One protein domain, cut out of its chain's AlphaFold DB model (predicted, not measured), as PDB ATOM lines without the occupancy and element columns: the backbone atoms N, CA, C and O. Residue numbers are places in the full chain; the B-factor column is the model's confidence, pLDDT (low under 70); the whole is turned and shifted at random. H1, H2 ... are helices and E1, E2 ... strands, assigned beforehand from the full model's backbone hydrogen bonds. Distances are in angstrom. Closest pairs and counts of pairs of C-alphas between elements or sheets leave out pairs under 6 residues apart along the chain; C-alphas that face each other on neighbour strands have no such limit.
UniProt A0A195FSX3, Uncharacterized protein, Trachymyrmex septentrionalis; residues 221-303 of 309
ATOM      1  N   CYS A 221     150.568 153.578 163.576       90.25
ATOM      2  CA  CYS A 221     151.212 153.626 164.885       90.25
ATOM      3  C   CYS A 221     151.124 155.038 165.446       90.25
ATOM      4  O   CYS A 221     150.976 155.999 164.701       90.25
ATOM      5  N   ASN A 222     151.350 155.176 166.751       91.00
ATOM      6  CA  ASN A 222     151.419 156.477 167.408       91.00
ATOM      7  C   ASN A 222     150.117 157.291 167.387       91.00
ATOM      8  O   ASN A 222     150.155 158.518 167.417       91.00
ATOM      9  N   VAL A 223     148.981 156.599 167.397       92.81
ATOM     10  CA  VAL A 223     147.659 157.206 167.261       92.81
ATOM     11  C   VAL A 223     146.876 157.224 168.566       92.81
ATOM     12  O   VAL A 223     147.111 156.405 169.464       92.81
ATOM     13  N   VAL A 224     145.937 158.161 168.629       90.69
ATOM     14  CA  VAL A 224     144.791 158.168 169.538       90.69
ATOM     15  C   VAL A 224     143.590 157.699 168.728       90.69
ATOM     16  O   VAL A 224     143.337 158.226 167.644       90.69
ATOM     17  N   TYR A 225     142.879 156.689 169.217       90.75
ATOM     18  CA  TYR A 225     141.742 156.105 168.515       90.75
ATOM     19  C   TYR A 225     140.523 155.999 169.428       90.75
ATOM     20  O   TYR A 225     140.650 155.935 170.652       90.75
ATOM     21  N   ARG A 226     139.345 155.970 168.809       90.19
ATOM     22  CA  ARG A 226     138.045 155.776 169.444       90.19
ATOM     23  C   ARG A 226     137.416 154.479 168.961       90.19
ATOM     24  O   ARG A 226     137.462 154.184 167.767       90.19
ATOM     25  N   ILE A 227     136.800 153.760 169.889       89.38
ATOM     26  CA  ILE A 227     135.925 152.622 169.619       89.38
ATOM     27  C   ILE A 227     134.577 152.917 170.273       89.38
ATOM     28  O   ILE A 227     134.539 153.294 171.447       89.38
ATOM     29  N   SER A 228     133.496 152.787 169.513       88.31
ATOM     30  CA  SER A 228     132.129 152.916 170.024       88.31
ATOM     31  C   SER A 228     131.566 151.543 170.384       88.31
ATOM     32  O   SER A 228     132.011 150.527 169.846       88.31
ATOM     33  N   TYR A 229     130.601 151.508 171.296       85.62
ATOM     34  CA  TYR A 229     129.771 150.324 171.496       85.62
ATOM     35  C   TYR A 229     128.644 150.299 170.456       85.62
ATOM     36  O   TYR A 229     128.211 151.351 169.989       85.62
ATOM     37  N   LEU A 230     128.205 149.102 170.071       84.62
ATOM     38  CA  LEU A 230     127.101 148.923 169.121       84.62
ATOM     39  C   LEU A 230     125.754 149.268 169.762       84.62
ATOM     40  O   LEU A 230     124.892 149.871 169.128       84.62
ATOM     41  N   ASP A 231     125.613 148.924 171.040       82.19
ATOM     42  CA  ASP A 231     124.333 148.940 171.748       82.19
ATOM     43  C   ASP A 231     124.134 150.201 172.606       82.19
ATOM     44  O   ASP A 231     123.099 150.363 173.255       82.19
ATOM     45  N   CYS A 232     125.117 151.110 172.649       80.62
ATOM     46  CA  CYS A 232     125.017 152.343 173.424       80.62
ATOM     47  C   CYS A 232     125.906 153.483 172.894       80.62
ATOM     48  O   CYS A 232     126.962 153.263 172.308       80.62
ATOM     49  N   ASP A 233     125.522 154.728 173.199       82.50
ATOM     50  CA  ASP A 233     126.272 155.953 172.847       82.50
ATOM     51  C   ASP A 233     127.628 156.103 173.567       82.50
ATOM     52  O   ASP A 233     128.275 157.154 173.500       82.50
ATOM     53  N   VAL A 234     128.032 155.103 174.347       83.44
ATOM     54  CA  VAL A 234     129.279 155.146 175.099       83.44
ATOM     55  C   VAL A 234     130.432 154.877 174.140       83.44
ATOM     56  O   VAL A 234     130.372 154.005 173.274       83.44
ATOM     57  N   SER A 235     131.524 155.617 174.309       86.12
ATOM     58  CA  SER A 235     132.743 155.366 173.548       86.12
ATOM     59  C   SER A 235     133.974 155.285 174.437       86.12
ATOM     60  O   SER A 235     134.052 155.897 175.504       86.12
ATOM     61  N   TYR A 236     134.949 154.517 173.963       85.56
ATOM     62  CA  TYR A 236     136.254 154.343 174.577       85.56
ATOM     63  C   TYR A 236     137.326 155.011 173.723       85.56
ATOM     64  O   TYR A 236     137.419 154.752 172.522       85.56
ATOM     65  N   VAL A 237     138.157 155.843 174.345       87.12
ATOM     66  CA  VAL A 237     139.342 156.437 173.714       87.12
ATOM     67  C   VAL A 237     140.584 155.836 174.331       87.12
ATOM     68  O   VAL A 237     140.691 155.728 175.547       87.12
ATOM     69  N   ASP A 238     141.551 155.464 173.507       85.81
ATOM     70  CA  ASP A 238     142.851 155.012 173.995       85.81
ATOM     71  C   ASP A 238     143.944 155.443 173.029       85.81
ATOM     72  O   ASP A 238     143.721 155.756 171.853       85.81
ATOM     73  N   ARG A 239     145.170 155.426 173.530       88.50
ATOM     74  CA  ARG A 239     146.369 155.682 172.747       88.50
ATOM     75  C   ARG A 239     147.177 154.415 172.544       88.50
ATOM     76  O   ARG A 239     147.293 153.535 173.394       88.50
ATOM     77  N   THR A 240     147.885 154.363 171.424       88.12
ATOM     78  CA  THR A 240     148.851 153.295 171.175       88.12
ATOM     79  C   THR A 240     150.151 153.834 170.598       88.12
ATOM     80  O   THR A 240     150.185 154.714 169.743       88.12
ATOM     81  N   LYS A 241     151.282 153.307 171.080       90.19
ATOM     82  CA  LYS A 241     152.590 153.453 170.412       90.19
ATOM     83  C   LYS A 241     152.775 152.431 169.296       90.19
ATOM     84  O   LYS A 241     153.491 152.692 168.339       90.19
ATOM     85  N   ARG A 242     152.134 151.271 169.426       88.88
ATOM     86  CA  ARG A 242     152.181 150.179 168.448       88.88
ATOM     87  C   ARG A 242     151.084 150.362 167.396       88.88
ATOM     88  O   ARG A 242     150.224 151.223 167.564       88.88
ATOM     89  N   LYS A 243     151.084 149.492 166.385       92.31
ATOM     90  CA  LYS A 243     149.985 149.360 165.421       92.31
ATOM     91  C   LYS A 243     148.642 149.181 166.131       92.31
ATOM     92  O   LYS A 243     148.577 148.419 167.106       92.31
ATOM     93  N   VAL A 244     147.595 149.831 165.626       89.75
ATOM     94  CA  VAL A 244     146.213 149.710 166.126       89.75
ATOM     95  C   VAL A 244     145.780 148.240 166.174       89.75
ATOM     96  O   VAL A 244     145.380 147.751 167.233       89.75
ATOM     97  N   LYS A 245     146.049 147.474 165.106       91.31
ATOM     98  CA  LYS A 245     145.814 146.018 165.027       91.31
ATOM     99  C   LYS A 245     146.382 145.238 166.213       91.31
ATOM    100  O   LYS A 245     145.726 144.375 166.797       91.31
ATOM    101  N   THR A 246     147.616 145.551 166.605       89.38
ATOM    102  CA  THR A 246     148.299 144.863 167.709       89.38
ATOM    103  C   THR A 246     147.646 145.170 169.053       89.38
ATOM    104  O   THR A 246     147.599 144.297 169.922       89.38
ATOM    105  N   ARG A 247     147.148 146.398 169.244       87.88
ATOM    106  CA  ARG A 247     146.446 146.803 170.467       87.88
ATOM    107  C   ARG A 247     145.085 146.113 170.565       87.88
ATOM    108  O   ARG A 247     144.812 145.506 171.598       87.88
ATOM    109  N   ILE A 248     144.313 146.093 169.481       87.38
ATOM    110  CA  ILE A 248     143.010 145.408 169.410       87.38
ATOM    111  C   ILE A 248     143.155 143.911 169.665       87.38
ATOM    112  O   ILE A 248     142.408 143.344 170.456       87.38
ATOM    113  N   ARG A 249     144.162 143.259 169.069       88.12
ATOM    114  CA  ARG A 249     144.409 141.829 169.301       88.12
ATOM    115  C   ARG A 249     144.634 141.512 170.781       88.12
ATOM    116  O   ARG A 249     144.150 140.493 171.264       88.12
ATOM    117  N   LYS A 250     145.343 142.386 171.507       85.00
ATOM    118  CA  LYS A 250     145.530 142.238 172.960       85.00
ATOM    119  C   LYS A 250     144.215 142.386 173.719       85.00
ATOM    120  O   LYS A 250     143.971 141.600 174.624       85.00
ATOM    121  N   TYR A 251     143.373 143.343 173.333       81.00
ATOM    122  CA  TYR A 251     142.041 143.481 173.919       81.00
ATOM    123  C   TYR A 251     141.188 142.232 173.690       81.00
ATOM    124  O   TYR A 251     140.721 141.647 174.661       81.00
ATOM    125  N   LYS A 252     141.086 141.743 172.448       82.88
ATOM    126  CA  LYS A 252     140.344 140.509 172.130       82.88
ATOM    127  C   LYS A 252     140.854 139.296 172.921       82.88
ATOM    128  O   LYS A 252     140.058 138.474 173.365       82.88
ATOM    129  N   ALA A 253     142.166 139.186 173.141       83.62
ATOM    130  CA  ALA A 253     142.742 138.124 173.969       83.62
ATOM    131  C   ALA A 253     142.370 138.258 175.458       83.62
ATOM    132  O   ALA A 253     142.021 137.260 176.084       83.62
ATOM    133  N   ASN A 254     142.392 139.477 176.010       78.75
ATOM    134  CA  ASN A 254     141.982 139.738 177.394       78.75
ATOM    135  C   ASN A 254     140.492 139.454 177.627       78.75
ATOM    136  O   ASN A 254     140.117 139.022 178.716       78.75
ATOM    137  N   ILE A 255     139.656 139.680 176.607       74.69
ATOM    138  CA  ILE A 255     138.226 139.363 176.662       74.69
ATOM    139  C   ILE A 255     138.012 137.858 176.778       74.69
ATOM    140  O   ILE A 255     137.310 137.400 177.677       74.69
ATOM    141  N   LYS A 256     138.698 137.074 175.940       76.38
ATOM    142  CA  LYS A 256     138.632 135.606 175.996       76.38
ATOM    143  C   LYS A 256     139.086 135.042 177.342       76.38
ATOM    144  O   LYS A 256     138.527 134.054 177.800       76.38
ATOM    145  N   SER A 257     140.072 135.667 177.985       74.06
ATOM    146  CA  SER A 257     140.562 135.236 179.297       74.06
ATOM    147  C   SER A 257     139.760 135.785 180.486       74.06
ATOM    148  O   SER A 257     140.153 135.533 181.624       74.06
ATOM    149  N   LYS A 258     138.661 136.529 180.254       68.50
ATOM    150  CA  LYS A 258     137.829 137.193 181.283       68.50
ATOM    151  C   LYS A 258     138.648 137.991 182.311       68.50
ATOM    152  O   LYS A 258     138.294 138.082 183.485       68.50
ATOM    153  N   SER A 259     139.765 138.582 181.887       65.12
ATOM    154  CA  SER A 259     140.627 139.336 182.798       65.12
ATOM    155  C   SER A 259     139.987 140.689 183.137       65.12
ATOM    156  O   SER A 259     140.027 141.615 182.332       65.12
ATOM    157  N   SER A 260     139.441 140.840 184.347       57.62
ATOM    158  CA  SER A 260     138.683 142.012 184.843       57.62
ATOM    159  C   SER A 260     139.475 143.330 184.985       57.62
ATOM    160  O   SER A 260     139.043 144.271 185.652       57.62
ATOM    161  N   ARG A 261     140.657 143.432 184.368       61.22
ATOM    162  CA  ARG A 261     141.600 144.540 184.581       61.22
ATOM    163  C   ARG A 261     141.319 145.792 183.752       61.22
ATOM    164  O   ARG A 261     141.835 146.848 184.100       61.22
ATOM    165  N   THR A 262     140.566 145.710 182.655       67.94
ATOM    166  CA  THR A 262     140.358 146.860 181.754       67.94
ATOM    167  C   THR A 262     138.950 147.426 181.864       67.94
ATOM    168  O   THR A 262     137.990 146.665 181.864       67.94
ATOM    169  N   VAL A 263     138.828 148.754 181.868       72.00
ATOM    170  CA  VAL A 263     137.550 149.486 181.961       72.00
ATOM    171  C   VAL A 263     136.544 149.047 180.888       72.00
ATOM    172  O   VAL A 263     135.393 148.766 181.193       72.00
ATOM    173  N   VAL A 264     137.030 148.833 179.663       73.56
ATOM    174  CA  VAL A 264     136.268 148.278 178.531       73.56
ATOM    175  C   VAL A 264     135.566 146.953 178.862       73.56
ATOM    176  O   VAL A 264     134.422 146.730 178.480       73.56
ATOM    177  N   LEU A 265     136.264 146.069 179.581       72.75
ATOM    178  CA  LEU A 265     135.769 144.740 179.934       72.75
ATOM    179  C   LEU A 265     134.726 144.781 181.044       72.75
ATOM    180  O   LEU A 265     133.837 143.941 181.057       72.75
ATOM    181  N   LYS A 266     134.833 145.742 181.967       76.25
ATOM    182  CA  LYS A 266     133.853 145.901 183.045       76.25
ATOM    183  C   LYS A 266     132.482 146.250 182.483       76.25
ATOM    184  O   LYS A 266     131.531 145.543 182.769       76.25
ATOM    185  N   HIS A 267     132.410 147.239 181.592       77.69
ATOM    186  CA  HIS A 267     131.142 147.627 180.971       77.69
ATOM    187  C   HIS A 267     130.536 146.509 180.117       77.69
ATOM    188  O   HIS A 267     129.334 146.275 180.173       77.69
ATOM    189  N   GLN A 268     131.365 145.764 179.382       76.19
ATOM    190  CA  GLN A 268     130.888 144.617 178.609       76.19
ATOM    191  C   GLN A 268     130.362 143.480 179.507       76.19
ATOM    192  O   GLN A 268     129.380 142.837 179.156       76.19
ATOM    193  N   LEU A 269     130.984 143.227 180.665       74.44
ATOM    194  CA  LEU A 269     130.515 142.210 181.618       74.44
ATOM    195  C   LEU A 269     129.277 142.652 182.410       74.44
ATOM    196  O   LEU A 269     128.453 141.808 182.740       74.44
ATOM    197  N   GLU A 270     129.161 143.941 182.730       76.62
ATOM    198  CA  GLU A 270     128.049 144.497 183.508       76.62
ATOM    199  C   GLU A 270     126.775 144.674 182.672       76.62
ATOM    200  O   GLU A 270     125.690 144.375 183.164       76.62
ATOM    201  N   TYR A 271     126.897 145.127 181.419       74.81
ATOM    202  CA  TYR A 271     125.748 145.495 180.576       74.81
ATOM    203  C   TYR A 271     125.575 144.612 179.333       74.81
ATOM    204  O   TYR A 271     124.592 144.753 178.616       74.81
ATOM    205  N   GLY A 272     126.515 143.705 179.050       73.62
ATOM    206  CA  GLY A 272     126.437 142.803 177.894       73.62
ATOM    207  C   GLY A 272     126.676 143.463 176.532       73.62
ATOM    208  O   GLY A 272     126.555 142.785 175.519       73.62
ATOM    209  N   HIS A 273     127.030 144.751 176.488       82.00
ATOM    210  CA  HIS A 273     127.217 145.493 175.238       82.00
ATOM    211  C   HIS A 273     128.483 145.085 174.480       82.00
ATOM    212  O   HIS A 273     129.558 144.920 175.076       82.00
ATOM    213  N   GLU A 274     128.394 145.021 173.152       79.25
ATOM    214  CA  GLU A 274     129.533 144.699 172.291       79.25
ATOM    215  C   GLU A 274     130.237 145.943 171.730       79.25
ATOM    216  O   GLU A 274     129.627 146.962 171.408       79.25
ATOM    217  N   LEU A 275     131.568 145.861 171.619       83.44
ATOM    218  CA  LEU A 275     132.380 146.886 170.964       83.44
ATOM    219  C   LEU A 275     132.367 146.715 169.448       83.44
ATOM    220  O   LEU A 275     132.609 145.617 168.941       83.44
ATOM    221  N   ASP A 276     132.249 147.832 168.738       85.81
ATOM    222  CA  ASP A 276     132.385 147.878 167.290       85.81
ATOM    223  C   ASP A 276     133.866 147.807 166.877       85.81
ATOM    224  O   ASP A 276     134.601 148.798 166.847       85.81
ATOM    225  N   TRP A 277     134.336 146.595 166.578       83.25
ATOM    226  CA  TRP A 277     135.716 146.364 166.147       83.25
ATOM    227  C   TRP A 277     135.988 146.754 164.692       83.25
ATOM    228  O   TRP A 277     137.159 146.744 164.295       83.25
ATOM    229  N   GLU A 278     134.948 147.027 163.907       81.81
ATOM    230  CA  GLU A 278     135.046 147.312 162.476       81.81
ATOM    231  C   GLU A 278     135.159 148.821 162.236       81.81
ATOM    232  O   GLU A 278     136.019 149.254 161.469       81.81
ATOM    233  N   ASN A 279     134.411 149.636 162.985       85.62
ATOM    234  CA  ASN A 279     134.384 151.094 162.823       85.62
ATOM    235  C   ASN A 279     135.293 151.834 163.812       85.62
ATOM    236  O   ASN A 279     134.879 152.727 164.559       85.62
ATOM    237  N   ILE A 280     136.581 151.492 163.801       88.12
ATOM    238  CA  ILE A 280     137.580 152.165 164.638       88.12
ATOM    239  C   ILE A 280     137.997 153.482 163.996       88.12
ATOM    240  O   ILE A 280     138.458 153.526 162.857       88.12
ATOM    241  N   LEU A 281     137.909 154.563 164.767       89.12
ATOM    242  CA  LEU A 281     138.210 155.907 164.289       89.12
ATOM    243  C   LEU A 281     139.533 156.393 164.872       89.12
ATOM    244  O   LEU A 281     139.687 156.488 166.088       89.12
ATOM    245  N   VAL A 282     140.487 156.741 164.010       89.25
ATOM    246  CA  VAL A 282     141.706 157.446 164.427       89.25
ATOM    247  C   VAL A 282     141.374 158.924 164.590       89.25
ATOM    248  O   VAL A 282     140.973 159.585 163.638       89.25
ATOM    249  N   LEU A 283     141.532 159.428 165.811       89.19
ATOM    250  CA  LEU A 283     141.232 160.812 166.172       89.19
ATOM    251  C   LEU A 283     142.435 161.734 165.956       89.19
ATOM    252  O   LEU A 283     142.264 162.891 165.582       89.19
ATOM    253  N   ASP A 284     143.646 161.223 166.197       89.06
ATOM    254  CA  ASP A 284     144.896 161.973 166.046       89.06
ATOM    255  C   ASP A 284     146.109 161.038 165.900       89.06
ATOM    256  O   ASP A 284     146.084 159.880 166.329       89.06
ATOM    257  N   SER A 285     147.196 161.546 165.318       89.94
ATOM    258  CA  SER A 285     148.466 160.849 165.115       89.94
ATOM    259  C   SER A 285     149.633 161.715 165.585       89.94
ATOM    260  O   SER A 285     150.096 162.607 164.875       89.94
ATOM    261  N   GLU A 286     150.191 161.390 166.750       88.25
ATOM    262  CA  GLU A 286     151.203 162.218 167.404       88.25
ATOM    263  C   GLU A 286     152.399 161.367 167.858       88.25
ATOM    264  O   GLU A 286     152.295 160.629 168.840       88.25
ATOM    265  N   PRO A 287     153.566 161.420 167.189       85.31
ATOM    266  CA  PRO A 287     154.728 160.593 167.529       85.31
ATOM    267  C   PRO A 287     155.322 160.899 168.912       85.31
ATOM    268  O   PRO A 287     155.882 159.998 169.544       85.31
ATOM    269  N   CYS A 288     155.178 162.124 169.424       82.00
ATOM    270  CA  CYS A 288     155.670 162.493 170.745       82.00
ATOM    271  C   CYS A 288     154.752 161.952 171.852       82.00
ATOM    272  O   CYS A 288     153.585 162.317 171.952       82.00
ATOM    273  N   PHE A 289     155.302 161.133 172.754       76.06
ATOM    274  CA  PHE A 289     154.546 160.509 173.847       76.06
ATOM    275  C   PHE A 289     153.770 161.513 174.714       76.06
ATOM    276  O   PHE A 289     152.597 161.287 175.000       76.06
ATOM    277  N   ARG A 290     154.412 162.626 175.104       71.06
ATOM    278  CA  ARG A 290     153.795 163.663 175.951       71.06
ATOM    279  C   ARG A 290     152.639 164.367 175.246       71.06
ATOM    280  O   ARG A 290     151.605 164.596 175.851       71.06
ATOM    281  N   LYS A 291     152.789 164.672 173.958       74.88
ATOM    282  CA  LYS A 291     151.719 165.306 173.181       74.88
ATOM    283  C   LYS A 291     150.565 164.336 172.909       74.88
ATOM    284  O   LYS A 291     149.411 164.732 172.991       74.88
ATOM    285  N   ARG A 292     150.857 163.049 172.697       86.19
ATOM    286  CA  ARG A 292     149.822 162.016 172.527       86.19
ATOM    287  C   ARG A 292     148.992 161.791 173.788       86.19
ATOM    288  O   ARG A 292     147.798 161.557 173.680       86.19
ATOM    289  N   LEU A 293     149.614 161.870 174.966       76.69
ATOM    290  CA  LEU A 293     148.903 161.874 176.252       76.69
ATOM    291  C   LEU A 293     147.897 163.019 176.341       76.69
ATOM    292  O   LEU A 293     146.748 162.806 176.709       76.69
ATOM    293  N   MET A 294     148.331 164.226 175.972       72.69
ATOM    294  CA  MET A 294     147.447 165.389 175.947       72.69
ATOM    295  C   MET A 294     146.289 165.187 174.972       72.69
ATOM    296  O   MET A 294     145.145 165.453 175.319       72.69
ATOM    297  N   SER A 295     146.594 164.699 173.769       78.94
ATOM    298  CA  SER A 295     145.602 164.432 172.728       78.94
ATOM    299  C   SER A 295     144.537 163.442 173.211       78.94
ATOM    300  O   SER A 295     143.350 163.749 173.159       78.94
ATOM    301  N   GLU A 296     144.948 162.318 173.808       83.12
ATOM    302  CA  GLU A 296     144.041 161.347 174.439       83.12
ATOM    303  C   GLU A 296     143.109 162.008 175.465       83.12
ATOM    304  O   GLU A 296     141.893 161.863 175.369       83.12
ATOM    305  N   MET A 297     143.659 162.787 176.402       79.19
ATOM    306  CA  MET A 297     142.864 163.454 177.439       79.19
ATOM    307  C   MET A 297     141.849 164.443 176.856       79.19
ATOM    308  O   MET A 297     140.699 164.473 177.295       79.19
ATOM    309  N   ILE A 298     142.247 165.227 175.850       78.44
ATOM    310  CA  ILE A 298     141.360 166.178 175.165       78.44
ATOM    311  C   ILE A 298     140.196 165.433 174.506       78.44
ATOM    312  O   ILE A 298     139.049 165.859 174.624       78.44
ATOM    313  N   PHE A 299     140.467 164.316 173.832       83.19
ATOM    314  CA  PHE A 299     139.420 163.540 173.172       83.19
ATOM    315  C   PHE A 299     138.508 162.791 174.143       83.19
ATOM    316  O   PHE A 299     137.327 162.660 173.842       83.19
ATOM    317  N   ILE A 300     139.008 162.366 175.308       79.56
ATOM    318  CA  ILE A 300     138.164 161.841 176.393       79.56
ATOM    319  C   ILE A 300     137.224 162.939 176.902       79.56
ATOM    320  O   ILE A 300     136.022 162.722 177.000       79.56
ATOM    321  N   LYS A 301     137.745 164.142 177.177       78.69
ATOM    322  CA  LYS A 301     136.954 165.264 177.712       78.69
ATOM    323  C   LYS A 301     135.933 165.833 176.729       78.69
ATOM    324  O   LYS A 301     134.904 166.338 177.156       78.69
ATOM    325  N   LYS A 302     136.197 165.750 175.425       78.50
ATOM    326  CA  LYS A 302     135.250 166.170 174.380       78.50
ATOM    327  C   LYS A 302     134.042 165.241 174.234       78.50
ATOM    328  O   LYS A 302     133.096 165.602 173.540       78.50
ATOM    329  N   GLN A 303     134.084 164.041 174.802       76.12
ATOM    330  CA  GLN A 303     132.988 163.086 174.691       76.12
ATOM    331  C   GLN A 303     131.936 163.327 175.766       76.12
ATOM    332  O   GLN A 303     132.256 163.508 176.934       76.12
TER     333      GLN A 303
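AT A GLANCE: This is residues 221 to 303 of the 309 residues of an uncharacterized protein of Trachymyrmex septentrionalis (UniProt A0A195FSX3). A small sheet of three strands has helix H3 packed lengthwise over one face, while H1 and H2 reach away from it, grazing the sheet only with their first residues. The 83 printed residues hold three named helices and three named strands, in the order E1 E2 H1 H2 E3 H3; the sheet runs E2 E1 E3, all antiparallel, and the class is mixed. The whole is compact, with a radius of gyration of the C-alphas of 12.8 A and spans of 35 by 25 by 22 A.

HOW THE PARTS SIT: E1, residues 223 to 228, is the inner strand. It forms a hairpin with E2, residues 235 to 239, where N 236 and O 227 are 2.8 A apart, within hydrogen-bond range. E3, residues 281 to 285, is its other antiparallel neighbour, with N 226 and O 281 at 2.8 A. H3, residues 289 to 301, makes two layers with the sheet, a helix on one face, at a height over the sheet of 8.0 A. It lies over E1 and, only just, E2, on which 3 of its C-alphas fall; it runs along the strands, at 15 degrees to E1 on the local plane. The closest C-alphas of E2 and H3 are those of Val 237 and Ile 300, 6.1 A. H1, residues 244 to 256, only grazes the sheet with residues 244 to 247, and H2, residues 263 to 271, only just does with 263 to 264. H1 and H2 are close but not clearly touching, their closest C-alphas, Ile 255 and Leu 265, being 6.8 A apart; both are apart from H3. E2, H1 H2, E3 form a split strand-helix-strand unit, E1 between its two strands, with a right-handed crossover. In H1, H2 and H3 every O i to N i+4 pair is within hydrogen-bond range.

IN THESE COORDINATES: E1 begins at C-alpha 223 (147.659, 157.206, 167.261) and is 16.3 A long; E2 is 13.7 A and E3 11.4 A. H1 is 18.8 A, H2 12.5 A and H3 18.6 A, ending at C-alpha 301 (136.954, 165.264, 177.712).

THE WHOLE: The C-alphas farthest apart, Gly 272 and Cys 288, are 36.0 A apart. The printed part has no cut and no long link. In this model, pLDDT is under 70 at residues 258 to 262.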